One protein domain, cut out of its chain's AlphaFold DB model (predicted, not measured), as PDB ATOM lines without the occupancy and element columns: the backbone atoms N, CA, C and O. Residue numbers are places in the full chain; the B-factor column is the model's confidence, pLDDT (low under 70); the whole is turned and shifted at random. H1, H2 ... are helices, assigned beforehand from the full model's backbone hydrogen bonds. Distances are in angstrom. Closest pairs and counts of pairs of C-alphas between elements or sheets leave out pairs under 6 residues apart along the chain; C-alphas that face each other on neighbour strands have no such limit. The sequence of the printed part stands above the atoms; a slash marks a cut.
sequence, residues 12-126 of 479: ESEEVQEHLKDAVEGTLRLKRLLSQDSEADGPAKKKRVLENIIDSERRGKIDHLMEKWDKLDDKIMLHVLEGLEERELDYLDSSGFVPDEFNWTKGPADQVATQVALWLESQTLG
ATOM      1  N   GLU A  12     286.605 343.613 374.748       37.28
ATOM      2  CA  GLU A  12     285.972 343.800 376.073       37.28
ATOM      3  C   GLU A  12     286.927 343.420 377.222       37.28
ATOM      4  O   GLU A  12     286.814 343.926 378.339       37.28
ATOM      5  N   SER A  13     287.913 342.553 376.961       36.88
ATOM      6  CA  SER A  13     288.879 342.122 377.978       36.88
ATOM      7  C   SER A  13     289.993 343.145 378.236       36.88
ATOM      8  O   SER A  13     290.527 343.188 379.348       36.88
ATOM      9  N   GLU A  14     290.319 343.994 377.254       41.78
ATOM     10  CA  GLU A  14     291.288 345.087 377.414       41.78
ATOM     11  C   GLU A  14     290.647 346.319 378.068       41.78
ATOM     12  O   GLU A  14     291.244 346.916 378.969       41.78
ATOM     13  N   GLU A  15     289.398 346.643 377.721       43.75
ATOM     14  CA  GLU A  15     288.653 347.773 378.299       43.75
ATOM     15  C   GLU A  15     288.335 347.550 379.795       43.75
ATOM     16  O   GLU A  15     288.352 348.475 380.622       43.75
ATOM     17  N   VAL A  16     288.157 346.282 380.199       48.81
ATOM     18  CA  VAL A  16     288.018 345.917 381.615       48.81
ATOM     19  C   VAL A  16     289.310 346.168 382.408       48.81
ATOM     20  O   VAL A  16     289.260 346.483 383.595       48.81
ATOM     21  N   GLN A  17     290.485 346.123 381.774       57.16
ATOM     22  CA  GLN A  17     291.745 346.401 382.468       57.16
ATOM     23  C   GLN A  17     292.001 347.891 382.693       57.16
ATOM     24  O   GLN A  17     292.693 348.237 383.650       57.16
ATOM     25  N   GLU A  18     291.490 348.783 381.845       57.09
ATOM     26  CA  GLU A  18     291.786 350.218 381.948       57.09
ATOM     27  C   GLU A  18     291.070 350.872 383.134       57.09
ATOM     28  O   GLU A  18     291.703 351.523 383.963       57.09
ATOM     29  N   HIS A  19     289.779 350.599 383.323       55.53
ATOM     30  CA  HIS A  19     289.046 351.160 384.461       55.53
ATOM     31  C   HIS A  19     289.503 350.574 385.817       55.53
ATOM     32  O   HIS A  19     289.409 351.244 386.851       55.53
ATOM     33  N   LEU A  20     290.042 349.345 385.825       61.09
ATOM     34  CA  LEU A  20     290.720 348.764 386.989       61.09
ATOM     35  C   LEU A  20     292.049 349.483 387.277       61.09
ATOM     36  O   LEU A  20     292.386 349.688 388.445       61.09
ATOM     37  N   LYS A  21     292.784 349.926 386.243       63.66
ATOM     38  CA  LYS A  21     294.004 350.740 386.402       63.66
ATOM     39  C   LYS A  21     293.703 352.106 387.016       63.66
ATOM     40  O   LYS A  21     294.481 352.525 387.866       63.66
ATOM     41  N   ASP A  22     292.580 352.749 386.700       62.81
ATOM     42  CA  ASP A  22     292.221 354.064 387.265       62.81
ATOM     43  C   ASP A  22     291.993 354.031 388.786       62.81
ATOM     44  O   ASP A  22     292.468 354.904 389.522       62.81
ATOM     45  N   ALA A  23     291.299 353.001 389.289       57.38
ATOM     46  CA  ALA A  23     291.104 352.807 390.731       57.38
ATOM     47  C   ALA A  23     292.452 352.638 391.462       57.38
ATOM     48  O   ALA A  23     292.655 353.114 392.586       57.38
ATOM     49  N   VAL A  24     293.412 352.003 390.790       58.25
ATOM     50  CA  VAL A  24     294.779 351.825 391.280       58.25
ATOM     51  C   VAL A  24     295.599 353.094 391.153       58.25
ATOM     52  O   VAL A  24     296.360 353.406 392.067       58.25
ATOM     53  N   GLU A  25     295.454 353.835 390.061       65.50
ATOM     54  CA  GLU A  25     296.209 355.052 389.804       65.50
ATOM     55  C   GLU A  25     295.898 356.116 390.848       65.50
ATOM     56  O   GLU A  25     296.833 356.738 391.341       65.50
ATOM     57  N   GLY A  26     294.644 356.258 391.287       62.19
ATOM     58  CA  GLY A  26     294.304 357.142 392.406       62.19
ATOM     59  C   GLY A  26     295.099 356.808 393.677       62.19
ATOM     60  O   GLY A  26     295.756 357.673 394.262       62.19
ATOM     61  N   THR A  27     295.133 355.525 394.049       61.19
ATOM     62  CA  THR A  27     295.871 355.031 395.227       61.19
ATOM     63  C   THR A  27     297.393 355.162 395.054       61.19
ATOM     64  O   THR A  27     298.111 355.574 395.966       61.19
ATOM     65  N   LEU A  28     297.923 354.844 393.868       62.03
ATOM     66  CA  LEU A  28     299.352 354.952 393.561       62.03
ATOM     67  C   LEU A  28     299.812 356.407 393.446       62.03
ATOM     68  O   LEU A  28     300.929 356.719 393.853       62.03
ATOM     69  N   ARG A  29     298.975 357.301 392.919       65.44
ATOM     70  CA  ARG A  29     299.218 358.745 392.866       65.44
ATOM     71  C   ARG A  29     299.300 359.310 394.275       65.44
ATOM     72  O   ARG A  29     300.266 360.004 394.574       65.44
ATOM     73  N   LEU A  30     298.359 358.934 395.142       62.25
ATOM     74  CA  LEU A  30     298.387 359.280 396.561       62.25
ATOM     75  C   LEU A  30     299.693 358.799 397.211       62.25
ATOM     76  O   LEU A  30     300.402 359.585 397.827       62.25
ATOM     77  N   LYS A  31     300.093 357.544 396.967       63.28
ATOM     78  CA  LYS A  31     301.375 357.005 397.448       63.28
ATOM     79  C   LYS A  31     302.586 357.808 396.958       63.28
ATOM     80  O   LYS A  31     303.456 358.115 397.766       63.28
ATOM     81  N   ARG A  32     302.662 358.131 395.659       66.19
ATOM     82  CA  ARG A  32     303.792 358.879 395.071       66.19
ATOM     83  C   ARG A  32     303.930 360.264 395.699       66.19
ATOM     84  O   ARG A  32     305.044 360.636 396.058       66.19
ATOM     85  N   LEU A  33     302.812 360.977 395.860       61.97
ATOM     86  CA  LEU A  33     302.782 362.298 396.498       61.97
ATOM     87  C   LEU A  33     303.299 362.225 397.938       61.97
ATOM     88  O   LEU A  33     304.141 363.020 398.331       61.97
ATOM     89  N   LEU A  34     302.879 361.205 398.684       56.84
ATOM     90  CA  LEU A  34     303.245 361.058 400.088       56.84
ATOM     91  C   LEU A  34     304.684 360.600 400.321       56.84
ATOM     92  O   LEU A  34     305.346 361.081 401.238       56.84
ATOM     93  N   SER A  35     305.211 359.704 399.486       61.06
ATOM     94  CA  SER A  35     306.608 359.266 399.608       61.06
ATOM     95  C   SER A  35     307.612 360.400 399.368       61.06
ATOM     96  O   SER A  35     308.684 360.397 399.972       61.06
ATOM     97  N   GLN A  36     307.257 361.394 398.545       60.31
ATOM     98  CA  GLN A  36     308.132 362.526 398.217       60.31
ATOM     99  C   GLN A  36     308.345 363.492 399.392       60.31
ATOM    100  O   GLN A  36     309.371 364.175 399.436       60.31
ATOM    101  N   ASP A  37     307.450 363.510 400.383       55.44
ATOM    102  CA  ASP A  37     307.627 364.330 401.585       55.44
ATOM    103  C   ASP A  37     308.719 363.783 402.515       55.44
ATOM    104  O   ASP A  37     309.413 364.563 403.169       55.44
ATOM    105  N   SER A  38     308.942 362.463 402.512       51.44
ATOM    106  CA  SER A  38     309.912 361.791 403.388       51.44
ATOM    107  C   SER A  38     311.375 361.874 402.926       51.44
ATOM    108  O   SER A  38     312.280 361.736 403.753       51.44
ATOM    109  N   GLU A  39     311.632 362.136 401.640       51.09
ATOM    110  CA  GLU A  39     312.992 362.195 401.089       51.09
ATOM    111  C   GLU A  39     313.496 363.642 400.979       51.09
ATOM    112  O   GLU A  39     312.795 364.542 400.517       51.09
ATOM    113  N   ALA A  40     314.729 363.885 401.430       46.81
ATOM    114  CA  ALA A  40     315.372 365.196 401.565       46.81
ATOM    115  C   ALA A  40     315.790 365.857 400.231       46.81
ATOM    116  O   ALA A  40     316.748 366.629 400.191       46.81
ATOM    117  N   ASP A  41     315.087 365.578 399.134       46.97
ATOM    118  CA  ASP A  41     315.326 366.257 397.865       46.97
ATOM    119  C   ASP A  41     314.821 367.707 397.938       46.97
ATOM    120  O   ASP A  41     313.733 367.995 398.438       46.97
ATOM    121  N   GLY A  42     315.661 368.646 397.494       54.28
ATOM    122  CA  GLY A  42     315.551 370.067 397.830       54.28
ATOM    123  C   GLY A  42     314.181 370.733 397.569       54.28
ATOM    124  O   GLY A  42     313.456 370.360 396.640       54.28
ATOM    125  N   PRO A  43     313.849 371.795 398.333       51.50
ATOM    126  CA  PRO A  43     312.515 372.417 398.388       51.50
ATOM    127  C   PRO A  43     311.973 372.916 397.034       51.50
ATOM    128  O   PRO A  43     310.762 372.995 396.839       51.50
ATOM    129  N   ALA A  44     312.850 373.201 396.066       51.06
ATOM    130  CA  ALA A  44     312.474 373.736 394.757       51.06
ATOM    131  C   ALA A  44     311.825 372.709 393.804       51.06
ATOM    132  O   ALA A  44     311.014 373.095 392.963       51.06
ATOM    133  N   LYS A  45     312.146 371.409 393.911       53.75
ATOM    134  CA  LYS A  45     311.489 370.369 393.088       53.75
ATOM    135  C   LYS A  45     310.126 369.967 393.655       53.75
ATOM    136  O   LYS A  45     309.208 369.725 392.878       53.75
ATOM    137  N   LYS A  46     309.993 369.959 394.988       52.22
ATOM    138  CA  LYS A  46     308.766 369.605 395.723       52.22
ATOM    139  C   LYS A  46     307.618 370.579 395.449       52.22
ATOM    140  O   LYS A  46     306.527 370.161 395.078       52.22
ATOM    141  N   LYS A  47     307.904 371.883 395.529       51.66
ATOM    142  CA  LYS A  47     306.928 372.955 395.284       51.66
ATOM    143  C   LYS A  47     306.335 372.888 393.865       51.66
ATOM    144  O   LYS A  47     305.128 372.975 393.696       51.66
ATOM    145  N   ARG A  48     307.162 372.568 392.862       50.81
ATOM    146  CA  ARG A  48     306.769 372.549 391.444       50.81
ATOM    147  C   ARG A  48     305.796 371.424 391.061       50.81
ATOM    148  O   ARG A  48     305.063 371.581 390.097       50.81
ATOM    149  N   VAL A  49     305.788 370.287 391.762       54.31
ATOM    150  CA  VAL A  49     304.885 369.163 391.431       54.31
ATOM    151  C   VAL A  49     303.496 369.367 392.034       54.31
ATOM    152  O   VAL A  49     302.512 369.111 391.347       54.31
ATOM    153  N   LEU A  50     303.403 369.873 393.270       50.78
ATOM    154  CA  LEU A  50     302.113 370.216 393.884       50.78
ATOM    155  C   LEU A  50     301.491 371.469 393.242       50.78
ATOM    156  O   LEU A  50     300.294 371.472 392.959       50.78
ATOM    157  N   GLU A  51     302.301 372.490 392.930       50.91
ATOM    158  CA  GLU A  51     301.849 373.692 392.204       50.91
ATOM    159  C   GLU A  51     301.387 373.389 390.776       50.91
ATOM    160  O   GLU A  51     300.531 374.089 390.260       50.91
ATOM    161  N   ASN A  52     301.888 372.328 390.139       54.16
ATOM    162  CA  ASN A  52     301.380 371.906 388.829       54.16
ATOM    163  C   ASN A  52     300.026 371.172 388.914       54.16
ATOM    164  O   ASN A  52     299.404 370.935 387.882       54.16
ATOM    165  N   ILE A  53     299.591 370.751 390.108       60.34
ATOM    166  CA  ILE A  53     298.315 370.042 390.315       60.34
ATOM    167  C   ILE A  53     297.198 371.020 390.686       60.34
ATOM    168  O   ILE A  53     296.042 370.795 390.325       60.34
ATOM    169  N   ILE A  54     297.527 372.079 391.422       65.94
ATOM    170  CA  ILE A  54     296.575 373.123 391.787       65.94
ATOM    171  C   ILE A  54     296.664 374.212 390.729       65.94
ATOM    172  O   ILE A  54     297.681 374.888 390.624       65.94
ATOM    173  N   ASP A  55     295.594 374.376 389.955       80.81
ATOM    174  CA  ASP A  55     295.501 375.446 388.967       80.81
ATOM    175  C   ASP A  55     295.823 376.813 389.604       80.81
ATOM    176  O   ASP A  55     295.417 377.096 390.737       80.81
ATOM    177  N   SER A  56     296.563 377.658 388.884       87.75
ATOM    178  CA  SER A  56     297.005 378.973 389.366       87.75
ATOM    179  C   SER A  56     295.823 379.840 389.797       87.75
ATOM    180  O   SER A  56     295.950 380.621 390.739       87.75
ATOM    181  N   GLU A  57     294.674 379.695 389.133       90.38
ATOM    182  CA  GLU A  57     293.432 380.378 389.498       90.38
ATOM    183  C   GLU A  57     292.911 379.908 390.862       90.38
ATOM    184  O   GLU A  57     292.635 380.720 391.749       90.38
ATOM    185  N   ARG A  58     292.868 378.588 391.077       92.94
ATOM    186  CA  ARG A  58     292.458 377.989 392.351       92.94
ATOM    187  C   ARG A  58     293.369 378.430 393.493       92.94
ATOM    188  O   ARG A  58     292.873 378.745 394.573       92.94
ATOM    189  N   ARG A  59     294.685 378.501 393.263       94.12
ATOM    190  CA  ARG A  59     295.631 379.005 394.269       94.12
ATOM    191  C   ARG A  59     295.354 380.467 394.629       94.12
ATOM    192  O   ARG A  59     295.328 380.787 395.812       94.12
ATOM    193  N   GLY A  60     295.064 381.308 393.636       95.69
ATOM    194  CA  GLY A  60     294.683 382.703 393.860       95.69
ATOM    195  C   GLY A  60     293.446 382.851 394.753       95.69
ATOM    196  O   GLY A  60     293.450 383.678 395.661       95.69
ATOM    197  N   LYS A  61     292.418 382.008 394.564       96.81
ATOM    198  CA  LYS A  61     291.220 381.994 395.429       96.81
ATOM    199  C   LYS A  61     291.544 381.572 396.867       96.81
ATOM    200  O   LYS A  61     291.027 382.166 397.810       96.81
ATOM    201  N   ILE A  62     292.411 380.572 397.042       97.38
ATOM    202  CA  ILE A  62     292.859 380.125 398.369       97.38
ATOM    203  C   ILE A  62     293.602 381.254 399.086       97.38
ATOM    204  O   ILE A  62     293.252 381.584 400.216       97.38
ATOM    205  N   ASP A  63     294.585 381.871 398.428       97.38
ATOM    206  CA  ASP A  63     295.373 382.951 399.026       97.38
ATOM    207  C   ASP A  63     294.479 384.171 399.347       97.38
ATOM    208  O   ASP A  63     294.614 384.754 400.423       97.38
ATOM    209  N   HIS A  64     293.491 384.486 398.496       97.81
ATOM    210  CA  HIS A  64     292.489 385.524 398.765       97.81
ATOM    211  C   HIS A  64     291.659 385.244 400.028       97.81
ATOM    212  O   HIS A  64     291.506 386.127 400.871       97.81
ATOM    213  N   LEU A  65     291.138 384.021 400.189       98.38
ATOM    214  CA  LEU A  65     290.375 383.632 401.383       98.38
ATOM    215  C   LEU A  65     291.240 383.674 402.650       98.38
ATOM    216  O   LEU A  65     290.780 384.120 403.700       98.38
ATOM    217  N   MET A  66     292.499 383.245 402.548       98.12
ATOM    218  CA  MET A  66     293.453 383.277 403.656       98.12
ATOM    219  C   MET A  66     293.784 384.711 404.085       98.12
ATOM    220  O   MET A  66     293.831 384.984 405.281       98.12
ATOM    221  N   GLU A  67     293.968 385.635 403.136       98.12
ATOM    222  CA  GLU A  67     294.163 387.063 403.415       98.12
ATOM    223  C   GLU A  67     292.899 387.692 404.024       98.12
ATOM    224  O   GLU A  67     292.972 388.376 405.043       98.12
ATOM    225  N   LYS A  68     291.724 387.398 403.454       97.69
ATOM    226  CA  LYS A  68     290.415 387.888 403.922       97.69
ATOM    227  C   LYS A  68     290.133 387.545 405.386       97.69
ATOM    228  O   LYS A  68     289.444 388.309 406.062       97.69
ATOM    229  N   TRP A  69     290.625 386.406 405.865       98.31
ATOM    230  CA  TRP A  69     290.423 385.938 407.238       98.31
ATOM    231  C   TRP A  69     291.635 386.144 408.156       98.31
ATOM    232  O   TRP A  69     291.590 385.683 409.292       98.31
ATOM    233  N   ASP A  70     292.696 386.809 407.684       97.44
ATOM    234  CA  ASP A  70     293.960 386.998 408.417       97.44
ATOM    235  C   ASP A  70     294.593 385.669 408.888       97.44
ATOM    236  O   ASP A  70     295.035 385.505 410.025       97.44
ATOM    237  N   LYS A  71     294.593 384.665 407.999       96.94
ATOM    238  CA  LYS A  71     295.048 383.288 408.265       96.94
ATOM    239  C   LYS A  71     296.231 382.834 407.421       96.94
ATOM    240  O   LYS A  71     296.473 381.638 407.348       96.94
ATOM    241  N   LEU A  72     297.001 383.741 406.818       95.50
ATOM    242  CA  LEU A  72     298.105 383.402 405.897       95.50
ATOM    243  C   LEU A  72     299.111 382.368 406.455       95.50
ATOM    244  O   LEU A  72     299.649 381.565 405.690       95.50
ATOM    245  N   ASP A  73     299.315 382.344 407.775       94.25
ATOM    246  CA  ASP A  73     300.228 381.412 408.446       94.25
ATOM    247  C   ASP A  73     299.563 380.117 408.961       94.25
ATOM    248  O   ASP A  73     300.263 379.202 409.385       94.25
ATOM    249  N   ASP A  74     298.233 379.978 408.895       95.06
ATOM    250  CA  ASP A  74     297.513 378.800 409.401       95.06
ATOM    251  C   ASP A  74     297.581 377.625 408.407       95.06
ATOM    252  O   ASP A  74     296.829 377.536 407.430       95.06
ATOM    253  N   LYS A  75     298.481 376.670 408.665       94.31
ATOM    254  CA  LYS A  75     298.672 375.499 407.790       94.31
ATOM    255  C   LYS A  75     297.498 374.533 407.780       94.31
ATOM    256  O   LYS A  75     297.364 373.780 406.815       94.31
ATOM    257  N   ILE A  76     296.674 374.502 408.826       94.31
ATOM    258  CA  ILE A  76     295.504 373.617 408.861       94.31
ATOM    259  C   ILE A  76     294.394 374.231 408.019       94.31
ATOM    260  O   ILE A  76     293.763 373.517 407.241       94.31
ATOM    261  N   MET A  77     294.195 375.547 408.119       96.12
ATOM    262  CA  MET A  77     293.288 376.272 407.233       96.12
ATOM    263  C   MET A  77     293.705 376.100 405.772       96.12
ATOM    264  O   MET A  77     292.877 375.731 404.939       96.12
ATOM    265  N   LEU A  78     295.000 376.273 405.478       95.25
ATOM    266  CA  LEU A  78     295.531 376.054 404.136       95.25
ATOM    267  C   LEU A  78     295.227 374.636 403.641       95.25
ATOM    268  O   LEU A  78     294.714 374.472 402.539       95.25
ATOM    269  N   HIS A  79     295.479 373.625 404.473       93.81
ATOM    270  CA  HIS A  79     295.194 372.229 404.147       93.81
ATOM    271  C   HIS A  79     293.708 371.981 403.843       93.81
ATOM    272  O   HIS A  79     293.392 371.274 402.886       93.81
ATOM    273  N   VAL A  80     292.794 372.579 404.617       94.75
ATOM    274  CA  VAL A  80     291.350 372.493 404.351       94.75
ATOM    275  C   VAL A  80     291.027 373.087 402.985       94.75
ATOM    276  O   VAL A  80     290.404 372.406 402.175       94.75
ATOM    277  N   LEU A  81     291.482 374.312 402.703       95.75
ATOM    278  CA  LEU A  81     291.194 375.023 401.452       95.75
ATOM    279  C   LEU A  81     291.827 374.352 400.221       95.75
ATOM    280  O   LEU A  81     291.181 374.234 399.182       95.75
ATOM    281  N   GLU A  82     293.052 373.837 400.342       92.75
ATOM    282  CA  GLU A  82     293.709 373.010 399.317       92.75
ATOM    283  C   GLU A  82     292.977 371.686 399.079       92.75
ATOM    284  O   GLU A  82     293.109 371.075 398.013       92.75
ATOM    285  N   GLY A  83     292.173 371.254 400.048       89.62
ATOM    286  CA  GLY A  83     291.233 370.165 399.898       89.62
ATOM    287  C   GLY A  83     290.090 370.511 398.951       89.62
ATOM    288  O   GLY A  83     289.721 369.636 398.189       89.62
ATOM    289  N   LEU A  84     289.576 371.745 398.932       92.75
ATOM    290  CA  LEU A  84     288.270 372.108 398.351       92.75
ATOM    291  C   LEU A  84     288.236 372.267 396.823       92.75
ATOM    292  O   LEU A  84     289.132 372.854 396.221       92.75
ATOM    293  N   GLU A  85     287.162 371.812 396.188       91.44
ATOM    294  CA  GLU A  85     286.835 372.082 394.786       91.44
ATOM    295  C   GLU A  85     286.604 373.578 394.534       91.44
ATOM    296  O   GLU A  85     286.263 374.345 395.429       91.44
ATOM    297  N   GLU A  86     286.732 373.998 393.278       93.75
ATOM    298  CA  GLU A  86     286.592 375.407 392.908       93.75
ATOM    299  C   GLU A  86     285.240 376.009 393.321       93.75
ATOM    300  O   GLU A  86     285.197 377.053 393.964       93.75
ATOM    301  N   ARG A  87     284.138 375.295 393.068       95.12
ATOM    302  CA  ARG A  87     282.790 375.719 393.482       95.12
ATOM    303  C   ARG A  87     282.630 375.880 395.000       95.12
ATOM    304  O   ARG A  87     281.796 376.659 395.447       95.12
ATOM    305  N   GLU A  88     283.386 375.111 395.787       96.00
ATOM    306  CA  GLU A  88     283.369 375.184 397.253       96.00
ATOM    307  C   GLU A  88     284.102 376.453 397.716       96.00
ATOM    308  O   GLU A  88     283.634 377.135 398.629       96.00
ATOM    309  N   LEU A  89     285.204 376.811 397.046       97.56
ATOM    310  CA  LEU A  89     285.924 378.067 397.270       97.56
ATOM    311  C   LEU A  89     285.078 379.285 396.870       97.56
ATOM    312  O   LEU A  89     284.987 380.236 397.642       97.56
ATOM    313  N   ASP A  90     284.398 379.228 395.721       97.62
ATOM    314  CA  ASP A  90     283.502 380.298 395.256       97.62
ATOM    315  C   ASP A  90     282.342 380.535 396.230       97.62
ATOM    316  O   ASP A  90     281.946 381.673 396.505       97.62
ATOM    317  N   TYR A  91     281.800 379.452 396.793       97.81
ATOM    318  CA  TYR A  91     280.799 379.545 397.844       97.81
ATOM    319  C   TYR A  91     281.356 380.244 399.088       97.81
ATOM    320  O   TYR A  91     280.731 381.176 399.593       97.81
ATOM    321  N   LEU A  92     282.525 379.828 399.586       98.19
ATOM    322  CA  LEU A  92     283.126 380.449 400.769       98.19
ATOM    323  C   LEU A  92     283.371 381.943 400.558       98.19
ATOM    324  O   LEU A  92     283.053 382.737 401.445       98.19
ATOM    325  N   ASP A  93     283.850 382.334 399.380       97.88
ATOM    326  CA  ASP A  93     284.109 383.737 399.087       97.88
ATOM    327  C   ASP A  93     282.821 384.578 399.051       97.88
ATOM    328  O   ASP A  93     282.725 385.624 399.702       97.88
ATOM    329  N   SER A  94     281.785 384.071 398.380       97.75
ATOM    330  CA  SER A  94     280.510 384.779 398.199       97.75
ATOM    331  C   SER A  94     279.549 384.701 399.394       97.75
ATOM    332  O   SER A  94     278.661 385.542 399.522       97.75
ATOM    333  N   SER A  95     279.712 383.725 400.291       97.38
ATOM    334  CA  SER A  95     278.780 383.473 401.404       97.38
ATOM    335  C   SER A  95     278.797 384.530 402.513       97.38
ATOM    336  O   SER A  95     277.891 384.554 403.346       97.38
ATOM    337  N   GLY A  96     279.836 385.371 402.570       97.00
ATOM    338  CA  GLY A  96     280.077 386.283 403.696       97.00
ATOM    339  C   GLY A  96     280.495 385.575 404.992       97.00
ATOM    340  O   GLY A  96     280.561 386.217 406.038       97.00
ATOM    341  N   PHE A  97     280.771 384.269 404.941       97.94
ATOM    342  CA  PHE A  97     281.252 383.502 406.083       97.94
ATOM    343  C   PHE A  97     282.651 383.965 406.522       97.94
ATOM    344  O   PHE A  97     283.545 384.183 405.699       97.94
ATOM    345  N   VAL A  98     282.841 384.073 407.836       98.06
ATOM    346  CA  VAL A  98     284.127 384.350 408.484       98.06
ATOM    347  C   VAL A  98     284.248 383.411 409.687       98.06
ATOM    348  O   VAL A  98     283.331 383.401 410.515       98.06
ATOM    349  N   PRO A  99     285.316 382.598 409.792       97.75
ATOM    350  CA  PRO A  99     285.488 381.699 410.929       97.75
ATOM    351  C   PRO A  99     285.762 382.487 412.221       97.75
ATOM    352  O   PRO A  99     286.532 383.443 412.224       97.75
ATOM    353  N   ASP A 100     285.151 382.065 413.328       97.25
ATOM    354  CA  ASP A 100     285.312 382.694 414.643       97.25
ATOM    355  C   ASP A 100     286.556 382.153 415.363       97.25
ATOM    356  O   ASP A 100     286.613 380.980 415.733       97.25
ATOM    357  N   GLU A 101     287.548 383.006 415.601       95.50
ATOM    358  CA  GLU A 101     288.783 382.634 416.300       95.50
ATOM    359  C   GLU A 101     288.576 382.276 417.774       95.50
ATOM    360  O   GLU A 101     289.380 381.542 418.349       95.50
ATOM    361  N   PHE A 102     287.505 382.778 418.392       94.62
ATOM    362  CA  PHE A 102     287.247 382.628 419.824       94.62
ATOM    363  C   PHE A 102     286.296 381.473 420.138       94.62
ATOM    364  O   PHE A 102     285.899 381.279 421.292       94.62
ATOM    365  N   ASN A 103     285.931 380.679 419.131       93.31
ATOM    366  CA  ASN A 103     285.077 379.529 419.340       93.31
ATOM    367  C   ASN A 103     285.800 378.466 420.181       93.31
ATOM    368  O   ASN A 103     286.736 377.804 419.743       93.31
ATOM    369  N   TRP A 104     285.300 378.251 421.393       88.88
ATOM    370  CA  TRP A 104     285.879 377.323 422.363       88.88
ATOM    371  C   TRP A 104     285.711 375.833 422.016       88.88
ATOM    372  O   TRP A 104     286.306 374.988 422.684       88.88
ATOM    373  N   THR A 105     284.888 375.491 421.018       86.12
ATOM    374  CA  THR A 105     284.627 374.096 420.613       86.12
ATOM    375  C   THR A 105     285.348 373.686 419.338       86.12
ATOM    376  O   THR A 105     285.667 372.508 419.188       86.12
ATOM    377  N   LYS A 106     285.566 374.624 418.409       90.25
ATOM    378  CA  LYS A 106     286.076 374.351 417.063       90.25
ATOM    379  C   LYS A 106     287.038 375.433 416.602       90.25
ATOM    380  O   LYS A 106     286.647 376.595 416.512       90.25
ATOM    381  N   GLY A 107     288.238 375.032 416.193       91.81
ATOM    382  CA  GLY A 107     289.173 375.938 415.532       91.81
ATOM    383  C   GLY A 107     288.646 376.456 414.179       91.81
ATOM    384  O   GLY A 107     287.760 375.831 413.581       91.81
ATOM    385  N   PRO A 108     289.201 377.566 413.656       95.31
ATOM    386  CA  PRO A 108     288.794 378.162 412.380       95.31
ATOM    387  C   PRO A 108     288.724 377.169 411.212       95.31
ATOM    388  O   PRO A 108     287.748 377.160 410.463       95.31
ATOM    389  N   ALA A 109     289.715 376.283 411.084       94.69
ATOM    390  CA  ALA A 109     289.753 375.290 410.012       94.69
ATOM    391  C   ALA A 109     288.619 374.245 410.109       94.69
ATOM    392  O   ALA A 109     288.044 373.862 409.091       94.69
ATOM    393  N   ASP A 110     288.246 373.812 411.321       92.38
ATOM    394  CA  ASP A 110     287.091 372.921 411.538       92.38
ATOM    395  C   ASP A 110     285.778 373.645 411.204       92.38
ATOM    396  O   ASP A 110     284.884 373.077 410.573       92.38
ATOM    397  N   GLN A 111     285.670 374.933 411.539       95.06
ATOM    398  CA  GLN A 111     284.503 375.731 411.161       95.06
ATOM    399  C   GLN A 111     284.359 375.854 409.641       95.06
ATOM    400  O   GLN A 111     283.262 375.622 409.139       95.06
ATOM    401  N   VAL A 112     285.442 376.133 408.905       96.44
ATOM    402  CA  VAL A 112     285.422 376.172 407.430       96.44
ATOM    403  C   VAL A 112     285.038 374.811 406.850       96.44
ATOM    404  O   VAL A 112     284.119 374.732 406.035       96.44
ATOM    405  N   ALA A 113     285.662 373.723 407.312       93.50
ATOM    406  CA  ALA A 113     285.325 372.373 406.858       93.50
ATOM    407  C   ALA A 113     283.851 372.021 407.143       93.50
ATOM    408  O   ALA A 113     283.150 371.472 406.291       93.50
ATOM    409  N   THR A 114     283.351 372.389 408.326       93.19
ATOM    410  CA  THR A 114     281.945 372.216 408.706       93.19
ATOM    411  C   THR A 114     281.023 373.044 407.813       93.19
ATOM    412  O   THR A 114     279.995 372.531 407.377       93.19
ATOM    413  N   GLN A 115     281.379 374.295 407.522       95.94
ATOM    414  CA  GLN A 115     280.576 375.198 406.704       95.94
ATOM    415  C   GLN A 115     280.431 374.680 405.270       95.94
ATOM    416  O   GLN A 115     279.322 374.647 404.739       95.94
ATOM    417  N   VAL A 116     281.526 374.212 404.666       95.12
ATOM    418  CA  VAL A 116     281.488 373.594 403.333       95.12
ATOM    419  C   VAL A 116     280.652 372.320 403.347       95.12
ATOM    420  O   VAL A 116     279.819 372.130 402.462       95.12
ATOM    421  N   ALA A 117     280.807 371.469 404.365       92.06
ATOM    422  CA  ALA A 117     280.007 370.254 404.483       92.06
ATOM    423  C   ALA A 117     278.503 370.565 404.574       92.06
ATOM    424  O   ALA A 117     277.718 369.955 403.855       92.06
ATOM    425  N   LEU A 118     278.100 371.545 405.391       93.12
ATOM    426  CA  LEU A 118     276.702 371.985 405.502       93.12
ATOM    427  C   LEU A 118     276.176 372.578 404.190       93.12
ATOM    428  O   LEU A 118     275.024 372.346 403.814       93.12
ATOM    429  N   TRP A 119     277.014 373.321 403.468       95.06
ATOM    430  CA  TRP A 119     276.654 373.828 402.151       95.06
ATOM    431  C   TRP A 119     276.438 372.689 401.154       95.06
ATOM    432  O   TRP A 119     275.373 372.625 400.549       95.06
ATOM    433  N   LEU A 120     277.375 371.748 401.030       92.38
ATOM    434  CA  LEU A 120     277.221 370.560 400.185       92.38
ATOM    435  C   LEU A 120     275.946 369.783 400.526       92.38
ATOM    436  O   LEU A 120     275.200 369.377 399.637       92.38
ATOM    437  N   GLU A 121     275.673 369.610 401.817       93.56
ATOM    438  CA  GLU A 121     274.466 368.975 402.341       93.56
ATOM    439  C   GLU A 121     273.195 369.707 401.880       93.56
ATOM    440  O   GLU A 121     272.251 369.052 401.429       93.56
ATOM    441  N   SER A 122     273.205 371.044 401.862       92.75
ATOM    442  CA  SER A 122     272.108 371.870 401.330       92.75
ATOM    443  C   SER A 122     271.904 371.755 399.811       92.75
ATOM    444  O   SER A 122     270.820 372.056 399.320       92.75
ATOM    445  N   GLN A 123     272.915 371.298 399.061       90.19
ATOM    446  CA  GLN A 123     272.828 371.070 397.609       90.19
ATOM    447  C   GLN A 123     272.233 369.694 397.251       90.19
ATOM    448  O   GLN A 123     272.204 369.307 396.081       90.19
ATOM    449  N   THR A 124     271.793 368.923 398.246       88.56
ATOM    450  CA  THR A 124     271.244 367.568 398.088       88.56
ATOM    451  C   THR A 124     269.867 367.461 398.749       88.56
ATOM    452  O   THR A 124     269.435 368.372 399.448       88.56
ATOM    453  N   LEU A 125     269.173 366.330 398.582       87.88
ATOM    454  CA  LEU A 125     267.841 366.084 399.165       87.88
ATOM    455  C   LEU A 125     267.804 365.950 400.701       87.88
ATOM    456  O   LEU A 125     266.775 365.583 401.266       87.88
ATOM    457  N   GLY A 126     268.905 366.251 401.389       91.75
ATOM    458  CA  GLY A 126     269.064 365.969 402.810       91.75
ATOM    459  C   GLY A 126     269.422 364.506 403.082       91.75
ATOM    460  O   GLY A 126     269.282 363.634 402.226       91.75
TER     461      GLY A 126
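Overview. This is residues 12 to 126 of the 479 residues of the protein "Bmt5 protein" of Symbiodinium pilosum (UniProt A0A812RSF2). A small body of four helices, H3 to H6, has a long arm, H1, whose residues 12 to 32 stick out; H2 joins arm and body. H3 and H6 pack on H4, and H5 on H3. The printed part has 115 residues, 82 of them in six named helices in order H1 to H6, with no named strand; its class is all helix, and it is loose, with a radius of gyration of the C-alphas of 17.8 A and spans of 55 by 46 by 28 A.

Arrangement. H1, residues 12 to 38, kinks 34 degrees near residue 24. It is close to but not clearly touching H2, residues 43 to 51; closest C-alphas Gln 36 and Lys 46, 7.5 A. H3, residues 56 to 68, and H4, residues 75 to 83, form a hairpin; H3 touches with residues 62 to 66 alone; closest C-alphas Ile 62 and Leu 81, 6.2 A. H5, residues 86 to 94, touches H3; closest C-alphas Arg 58 and Glu 86, 6.4 A. H6, residues 108 to 122, touches H4 with residues 108 to 113 alone; closest C-alphas Met 77 and Ala 109, 4.6 A. Every O i to N i+4 pair is within hydrogen-bond range in H3 to H6, 16 of 23 in H1, and 2 of 5 in H2, with 1 of 6 O i to N i+3 pairs.

Along the chain. H1 starts at C-alpha 12 (285.972, 343.800, 376.073), length 40.5 A. H6, 21.0 A, ends at C-alpha 122 (272.108, 371.870, 401.330).

Size, cuts and confidence. The printed part has no cut. The H5 to H6 link is long, 13 residues. Residues 12 to 54 have pLDDT under 70.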